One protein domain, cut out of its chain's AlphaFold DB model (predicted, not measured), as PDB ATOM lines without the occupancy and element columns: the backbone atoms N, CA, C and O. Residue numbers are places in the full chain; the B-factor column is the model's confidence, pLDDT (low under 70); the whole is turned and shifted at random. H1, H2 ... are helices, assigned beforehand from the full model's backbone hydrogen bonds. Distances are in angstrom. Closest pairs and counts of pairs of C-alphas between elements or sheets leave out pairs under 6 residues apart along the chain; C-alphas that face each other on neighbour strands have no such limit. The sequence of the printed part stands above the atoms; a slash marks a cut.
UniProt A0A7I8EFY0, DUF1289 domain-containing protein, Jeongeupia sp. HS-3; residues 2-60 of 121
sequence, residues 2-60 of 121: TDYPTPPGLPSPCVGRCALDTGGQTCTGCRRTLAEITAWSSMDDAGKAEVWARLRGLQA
ATOM      1  N   THR A   2      -8.149 -66.569   0.382       41.03
ATOM      2  CA  THR A   2      -7.711 -65.745   1.513       41.03
ATOM      3  C   THR A   2      -8.722 -64.625   1.697       41.03
ATOM      4  O   THR A   2      -8.768 -63.693   0.901       41.03
ATOM      5  N   ASP A   3      -9.563 -64.793   2.712       51.78
ATOM      6  CA  ASP A   3     -10.386 -63.754   3.319       51.78
ATOM      7  C   ASP A   3      -9.449 -62.664   3.865       51.78
ATOM      8  O   ASP A   3      -8.599 -62.935   4.716       51.78
ATOM      9  N   TYR A   4      -9.514 -61.463   3.290       47.97
ATOM     10  CA  TYR A   4      -8.778 -60.303   3.786       47.97
ATOM     11  C   TYR A   4      -9.723 -59.570   4.743       47.97
ATOM     12  O   TYR A   4     -10.803 -59.173   4.301       47.97
ATOM     13  N   PRO A   5      -9.370 -59.394   6.027       57.03
ATOM     14  CA  PRO A   5     -10.277 -58.781   6.982       57.03
ATOM     15  C   PRO A   5     -10.613 -57.354   6.539       57.03
ATOM     16  O   PRO A   5      -9.720 -56.547   6.268       57.03
ATOM     17  N   THR A   6     -11.911 -57.054   6.464       55.44
ATOM     18  CA  THR A   6     -12.437 -55.702   6.255       55.44
ATOM     19  C   THR A   6     -11.779 -54.749   7.262       55.44
ATOM     20  O   THR A   6     -11.732 -55.080   8.453       55.44
ATOM     21  N   PRO A   7     -11.242 -53.592   6.829       55.53
ATOM     22  CA  PRO A   7     -10.654 -52.623   7.748       55.53
ATOM     23  C   PRO A   7     -11.673 -52.210   8.821       55.53
ATOM     24  O   PRO A   7     -12.880 -52.253   8.570       55.53
ATOM     25  N   PRO A   8     -11.219 -51.829  10.030       65.62
ATOM     26  CA  PRO A   8     -12.126 -51.477  11.111       65.62
ATOM     27  C   PRO A   8     -13.035 -50.328  10.669       65.62
ATOM     28  O   PRO A   8     -12.555 -49.298  10.191       65.62
ATOM     29  N   GLY A   9     -14.344 -50.534  10.826       77.44
ATOM     30  CA  GLY A   9     -15.360 -49.556  10.451       77.44
ATOM     31  C   GLY A   9     -15.144 -48.202  11.129       77.44
ATOM     32  O   GLY A   9     -14.479 -48.097  12.165       77.44
ATOM     33  N   LEU A  10     -15.718 -47.153  10.537       87.62
ATOM     34  CA  LEU A  10     -15.509 -45.774  10.986       87.62
ATOM     35  C   LEU A  10     -15.764 -45.610  12.502       87.62
ATOM     36  O   LEU A  10     -16.777 -46.104  13.013       87.62
ATOM     37  N   PRO A  11     -14.880 -44.902  13.237       93.06
ATOM     38  CA  PRO A  11     -14.998 -44.768  14.684       93.06
ATOM     39  C   PRO A  11     -16.217 -43.930  15.068       93.06
ATOM     40  O   PRO A  11     -16.650 -43.046  14.327       93.06
ATOM     41  N   SER A  12     -16.761 -44.189  16.259       91.75
ATOM     42  CA  SER A  12     -17.878 -43.410  16.797       91.75
ATOM     43  C   SER A  12     -17.451 -41.964  17.079       91.75
ATOM     44  O   SER A  12     -16.440 -41.764  17.750       91.75
ATOM     45  N   PRO A  13     -18.237 -40.947  16.681       92.56
ATOM     46  CA  PRO A  13     -17.968 -39.543  17.002       92.56
ATOM     47  C   PRO A  13     -18.328 -39.179  18.458       92.56
ATOM     48  O   PRO A  13     -18.428 -38.005  18.812       92.56
ATOM     49  N   CYS A  14     -18.604 -40.169  19.311       94.75
ATOM     50  CA  CYS A  14     -18.968 -39.946  20.705       94.75
ATOM     51  C   CYS A  14     -17.793 -39.362  21.504       94.75
ATOM     52  O   CYS A  14     -16.707 -39.929  21.524       94.75
ATOM     53  N   VAL A  15     -18.045 -38.277  22.240       94.75
ATOM     54  CA  VAL A  15     -17.059 -37.608  23.116       94.75
ATOM     55  C   VAL A  15     -17.249 -37.951  24.601       94.75
ATOM     56  O   VAL A  15     -16.784 -37.229  25.477       94.75
ATOM     57  N   GLY A  16     -18.016 -39.003  24.908       94.25
ATOM     58  CA  GLY A  16     -18.275 -39.453  26.284       94.25
ATOM     59  C   GLY A  16     -19.195 -38.546  27.116       94.25
ATOM     60  O   GLY A  16     -19.404 -38.810  28.296       94.25
ATOM     61  N   ARG A  17     -19.777 -37.494  26.525       91.94
ATOM     62  CA  ARG A  17     -20.724 -36.586  27.192       91.94
ATOM     63  C   ARG A  17     -22.141 -36.815  26.677       91.94
ATOM     64  O   ARG A  17     -22.507 -36.311  25.616       91.94
ATOM     65  N   CYS A  18     -22.931 -37.577  27.429       90.56
ATOM     66  CA  CYS A  18     -24.316 -37.872  27.077       90.56
ATOM     67  C   CYS A  18     -25.265 -36.813  27.647       90.56
ATOM     68  O   CYS A  18     -25.614 -36.848  28.823       90.56
ATOM     69  N   ALA A  19     -25.681 -35.875  26.799       94.75
ATOM     70  CA  ALA A  19     -26.755 -34.930  27.080       94.75
ATOM     71  C   ALA A  19     -27.484 -34.622  25.769       94.75
ATOM     72  O   ALA A  19     -26.826 -34.402  24.751       94.75
ATOM     73  N   LEU A  20     -28.817 -34.642  25.776       96.19
ATOM     74  CA  LEU A  20     -29.637 -34.240  24.631       96.19
ATOM     75  C   LEU A  20     -30.007 -32.756  24.748       96.19
ATOM     76  O   LEU A  20     -29.953 -32.180  25.834       96.19
ATOM     77  N   ASP A  21     -30.331 -32.127  23.621       95.88
ATOM     78  CA  ASP A  21     -30.951 -30.805  23.597       95.88
ATOM     79  C   ASP A  21     -32.334 -30.826  24.274       95.88
ATOM     80  O   ASP A  21     -32.869 -31.882  24.614       95.88
ATOM     81  N   THR A  22     -32.935 -29.650  24.466       95.56
ATOM     82  CA  THR A  22     -34.257 -29.522  25.103       95.56
ATOM     83  C   THR A  22     -35.348 -30.315  24.373       95.56
ATOM     84  O   THR A  22     -36.331 -30.710  24.990       95.56
ATOM     85  N   GLY A  23     -35.179 -30.566  23.069       95.56
ATOM     86  CA  GLY A  23     -36.106 -31.354  22.254       95.56
ATOM     87  C   GLY A  23     -35.857 -32.866  22.285       95.56
ATOM     88  O   GLY A  23     -36.615 -33.619  21.672       95.56
ATOM     89  N   GLY A  24     -34.800 -33.335  22.953       94.50
ATOM     90  CA  GLY A  24     -34.441 -34.752  22.998       94.50
ATOM     91  C   GLY A  24     -33.953 -35.325  21.662       94.50
ATOM     92  O   GLY A  24     -33.873 -36.543  21.524       94.50
ATOM     93  N   GLN A  25     -33.650 -34.489  20.666       95.25
ATOM     94  CA  GLN A  25     -33.358 -34.952  19.304       95.25
ATOM     95  C   GLN A  25     -31.865 -35.029  19.016       95.25
ATOM     96  O   GLN A  25     -31.427 -35.940  18.314       95.25
ATOM     97  N   THR A  26     -31.075 -34.103  19.560       96.25
ATOM     98  CA  THR A  26     -29.646 -33.989  19.241       96.25
ATOM     99  C   THR A  26     -28.797 -34.071  20.496       96.25
ATOM    100  O   THR A  26     -29.048 -33.372  21.470       96.25
ATOM    101  N   CYS A  27     -27.731 -34.868  20.467       96.50
ATOM    102  CA  CYS A  27     -26.734 -34.872  21.529       96.50
ATOM    103  C   CYS A  27     -25.938 -33.557  21.527       96.50
ATOM    104  O   CYS A  27     -25.301 -33.209  20.534       96.50
ATOM    105  N   THR A  28     -25.908 -32.840  22.647       95.38
ATOM    106  CA  THR A  28     -25.168 -31.576  22.786       95.38
ATOM    107  C   THR A  28     -23.653 -31.777  22.820       95.38
ATOM    108  O   THR A  28     -22.916 -30.857  22.480       95.38
ATOM    109  N   GLY A  29     -23.185 -32.984  23.167       94.12
ATOM    110  CA  GLY A  29     -21.769 -33.358  23.141       94.12
ATOM    111  C   GLY A  29     -21.274 -33.729  21.742       94.12
ATOM    112  O   GLY A  29     -20.430 -33.043  21.179       94.12
ATOM    113  N   CYS A  30     -21.790 -34.824  21.173       94.88
ATOM    114  CA  CYS A  30     -21.305 -35.349  19.887       94.88
ATOM    115  C   CYS A  30     -22.053 -34.830  18.651       94.88
ATOM    116  O   CYS A  30     -21.672 -35.166  17.535       94.88
ATOM    117  N   ARG A  31     -23.123 -34.042  18.828       95.75
ATOM    118  CA  ARG A  31     -23.922 -33.420  17.747       95.75
ATOM    119  C   ARG A  31     -24.610 -34.408  16.787       95.75
ATOM    120  O   ARG A  31     -25.170 -34.000  15.765       95.75
ATOM    121  N   ARG A  32     -24.622 -35.700  17.134       96.50
ATOM    122  CA  ARG A  32     -25.451 -36.723  16.482       96.50
ATOM    123  C   ARG A  32     -26.911 -36.619  16.899       96.50
ATOM    124  O   ARG A  32     -27.194 -36.208  18.027       96.50
ATOM    125  N   THR A  33     -27.811 -37.025  16.016       96.50
ATOM    126  CA  THR A  33     -29.224 -37.210  16.358       96.50
ATOM    127  C   THR A  33     -29.412 -38.481  17.186       96.50
ATOM    128  O   THR A  33     -28.570 -39.382  17.165       96.50
ATOM    129  N   LEU A  34     -30.524 -38.583  17.912       96.50
ATOM    130  CA  LEU A  34     -30.852 -39.788  18.673       96.50
ATOM    131  C   LEU A  34     -30.941 -41.024  17.761       96.50
ATOM    132  O   LEU A  34     -30.414 -42.073  18.121       96.50
ATOM    133  N   ALA A  35     -31.517 -40.881  16.565       96.25
ATOM    134  CA  ALA A  35     -31.612 -41.956  15.575       96.25
ATOM    135  C   ALA A  35     -30.232 -42.445  15.096       96.25
ATOM    136  O   ALA A  35     -29.988 -43.644  15.003       96.25
ATOM    137  N   GLU A  36     -29.293 -41.529  14.846       96.62
ATOM    138  CA  GLU A  36     -27.917 -41.892  14.482       96.62
ATOM    139  C   GLU A  36     -27.175 -42.576  15.640       96.62
ATOM    140  O   GLU A  36     -26.320 -43.432  15.414       96.62
ATOM    141  N   ILE A  37     -27.465 -42.191  16.887       96.25
ATOM    142  CA  ILE A  37     -26.862 -42.802  18.077       96.25
ATOM    143  C   ILE A  37     -27.345 -44.244  18.239       96.25
ATOM    144  O   ILE A  37     -26.516 -45.123  18.474       96.25
ATOM    145  N   THR A  38     -28.651 -44.493  18.103       95.31
ATOM    146  CA  THR A  38     -29.235 -45.833  18.274       95.31
ATOM    147  C   THR A  38     -28.888 -46.776  17.125       95.31
ATOM    148  O   THR A  38     -28.676 -47.960  17.364       95.31
ATOM    149  N   ALA A  39     -28.769 -46.263  15.898       95.56
ATOM    150  CA  ALA A  39     -28.430 -47.062  14.720       95.56
ATOM    151  C   ALA A  39     -26.919 -47.306  14.536       95.56
ATOM    152  O   ALA A  39     -26.527 -48.060  13.650       95.56
ATOM    153  N   TRP A  40     -26.040 -46.680  15.330       94.56
ATOM    154  CA  TRP A  40     -24.601 -46.631  15.029       94.56
ATOM    155  C   TRP A  40     -23.927 -48.003  14.872       94.56
ATOM    156  O   TRP A  40     -23.093 -48.186  13.985       94.56
ATOM    157  N   SER A  41     -24.250 -48.960  15.744       93.38
ATOM    158  CA  SER A  41     -23.635 -50.293  15.728       93.38
ATOM    159  C   SER A  41     -24.050 -51.136  14.521       93.38
ATOM    160  O   SER A  41     -23.283 -52.005  14.116       93.38
ATOM    161  N   SER A  42     -25.225 -50.875  13.941       92.56
ATOM    162  CA  SER A  42     -25.758 -51.570  12.763       92.56
ATOM    163  C   SER A  42     -25.568 -50.799  11.454       92.56
ATOM    164  O   SER A  42     -25.824 -51.349  10.388       92.56
ATOM    165  N   MET A  43     -25.129 -49.541  11.520       94.44
ATOM    166  CA  MET A  43     -24.867 -48.701  10.356       94.44
ATOM    167  C   MET A  43     -23.644 -49.208   9.580       94.44
ATOM    168  O   MET A  43     -22.604 -49.530  10.170       94.44
ATOM    169  N   ASP A  44     -23.762 -49.250   8.257       92.75
ATOM    170  CA  ASP A  44     -22.648 -49.550   7.365       92.75
ATOM    171  C   ASP A  44     -21.671 -48.366   7.276       92.75
ATOM    172  O   ASP A  44     -21.902 -47.275   7.807       92.75
ATOM    173  N   ASP A  45     -20.526 -48.583   6.634       92.81
ATOM    174  CA  ASP A  45     -19.508 -47.536   6.531       92.81
ATOM    175  C   ASP A  45     -19.972 -46.347   5.681       92.81
ATOM    176  O   ASP A  45     -19.548 -45.223   5.944       92.81
ATOM    177  N   ALA A  46     -20.884 -46.562   4.725       92.75
ATOM    178  CA  ALA A  46     -21.479 -45.488   3.938       92.75
ATOM    179  C   ALA A  46     -22.318 -44.555   4.824       92.75
ATOM    180  O   ALA A  46     -22.040 -43.356   4.885       92.75
ATOM    181  N   GLY A  47     -23.257 -45.096   5.604       94.44
ATOM    182  CA  GLY A  47     -24.048 -44.305   6.545       94.44
ATOM    183  C   GLY A  47     -23.176 -43.626   7.604       94.44
ATOM    184  O   GLY A  47     -23.353 -42.444   7.911       94.44
ATOM    185  N   LYS A  48     -22.155 -44.320   8.126       95.75
ATOM    186  CA  LYS A  48     -21.214 -43.718   9.085       95.75
ATOM    187  C   LYS A  48     -20.425 -42.568   8.453       95.75
ATOM    188  O   LYS A  48     -20.168 -41.567   9.129       95.75
ATOM    189  N   ALA A  49     -20.047 -42.686   7.180       94.88
ATOM    190  CA  ALA A  49     -19.354 -41.636   6.443       94.88
ATOM    191  C   ALA A  49     -20.243 -40.403   6.244       94.88
ATOM    192  O   ALA A  49     -19.758 -39.282   6.420       94.88
ATOM    193  N   GLU A  50     -21.534 -40.592   5.961       95.94
ATOM    194  CA  GLU A  50     -22.515 -39.504   5.863       95.94
ATOM    195  C   GLU A  50     -22.677 -38.762   7.193       95.94
ATOM    196  O   GLU A  50     -22.590 -37.529   7.232       95.94
ATOM    197  N   VAL A  51     -22.811 -39.494   8.307       96.00
ATOM    198  CA  VAL A  51     -22.861 -38.896   9.652       96.00
ATOM    199  C   VAL A  51     -21.600 -38.072   9.912       96.00
ATOM    200  O   VAL A  51     -21.685 -36.914  10.322       96.00
ATOM    201  N   TRP A  52     -20.416 -38.617   9.629       95.12
ATOM    202  CA  TRP A  52     -19.157 -37.889   9.789       95.12
ATOM    203  C   TRP A  52     -19.053 -36.652   8.892       95.12
ATOM    204  O   TRP A  52     -18.555 -35.618   9.344       95.12
ATOM    205  N   ALA A  53     -19.515 -36.725   7.642       92.81
ATOM    206  CA  ALA A  53     -19.528 -35.584   6.730       92.81
ATOM    207  C   ALA A  53     -20.415 -34.454   7.272       92.81
ATOM    208  O   ALA A  53     -19.965 -33.308   7.354       92.81
ATOM    209  N   ARG A  54     -21.620 -34.792   7.745       94.25
ATOM    210  CA  ARG A  54     -22.532 -33.848   8.402       94.25
ATOM    211  C   ARG A  54     -21.894 -33.214   9.638       94.25
ATOM    212  O   ARG A  54     -21.915 -31.994   9.786       94.25
ATOM    213  N   LEU A  55     -21.303 -34.025  10.517       94.56
ATOM    214  CA  LEU A  55     -20.665 -33.545  11.746       94.56
ATOM    215  C   LEU A  55     -19.480 -32.615  11.471       94.56
ATOM    216  O   LEU A  55     -19.345 -31.606  12.159       94.56
ATOM    217  N   ARG A  56     -18.655 -32.902  10.455       89.75
ATOM    218  CA  ARG A  56     -17.557 -32.008  10.044       89.75
ATOM    219  C   ARG A  56     -18.067 -30.646   9.585       89.75
ATOM    220  O   ARG A  56     -17.487 -29.637   9.972       89.75
ATOM    221  N   GLY A  57     -19.175 -30.602   8.841       84.56
ATOM    222  CA  GLY A  57     -19.808 -29.341   8.441       84.56
ATOM    223  C   GLY A  57     -20.236 -28.476   9.633       84.56
ATOM    224  O   GLY A  57     -20.106 -27.259   9.588       84.56
ATOM    225  N   LEU A  58     -20.672 -29.097  10.735       86.19
ATOM    226  CA  LEU A  58     -21.037 -28.390  11.971       86.19
ATOM    227  C   LEU A  58     -19.830 -27.906  12.790       86.19
ATOM    228  O   LEU A  58     -19.989 -27.029  13.635       86.19
ATOM    229  N   GLN A  59     -18.659 -28.514  12.595       75.31
ATOM    230  CA  GLN A  59     -17.425 -28.206  13.326       75.31
ATOM    231  C   GLN A  59     -16.524 -27.211  12.589       75.31
ATOM    232  O   GLN A  59     -15.460 -26.868  13.106       75.31
ATOM    233  N   ALA A  60     -16.916 -26.760  11.392       69.62
ATOM    234  CA  ALA A  60     -16.144 -25.781  10.645       69.62
ATOM    235  C   ALA A  60     -15.886 -24.542  11.527       69.62
ATOM    236  O   ALA A  60     -16.818 -24.033  12.159       69.62
TER     237      ALA A  60
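AT A GLANCE: This is residues 2 to 60 of the 121 residues of the protein "DUF1289 domain-containing protein" of Jeongeupia sp. HS-3 (UniProt A0A7I8EFY0). With little regular structure, the printed part begins with a straggling tail, residues 2 to 7, that sticks out, runs on through a long looped stretch to residue 33, and ends in a short helix, H1, and a longer one, H2, that folds back. The 59 printed residues hold two named helices, H1 then H2, and no named strand; the class is all helix, with under half of the residues in named elements. The whole is loose, with a radius of gyration of the C-alphas of 13.1 A and spans of 51 by 24 by 18 A, the tail adding to the length.

HOW THE PARTS SIT: H1, residues 34 to 39, and H2, residues 45 to 58, are close but not clearly touching; their closest C-alphas, those of Glu 36 and Val 51, are 7.6 A apart. They run opposite ways at a shallow tilt of 24 degrees. In both, every O i to N i+4 pair is within hydrogen-bond range.

IN THESE COORDINATES: H1 begins at C-alpha 34 (-30.852, -39.788, 18.673). H2 is 20.0 A long and ends at C-alpha 58 (-21.037, -28.390, 11.971).

THE WHOLE: The C-alphas farthest apart, Thr 2 and Thr 22, are 50.7 A apart. The printed part has no cut, and the H1 to H2 link is tight. Residues 2 to 8 and 60 have pLDDT under 70.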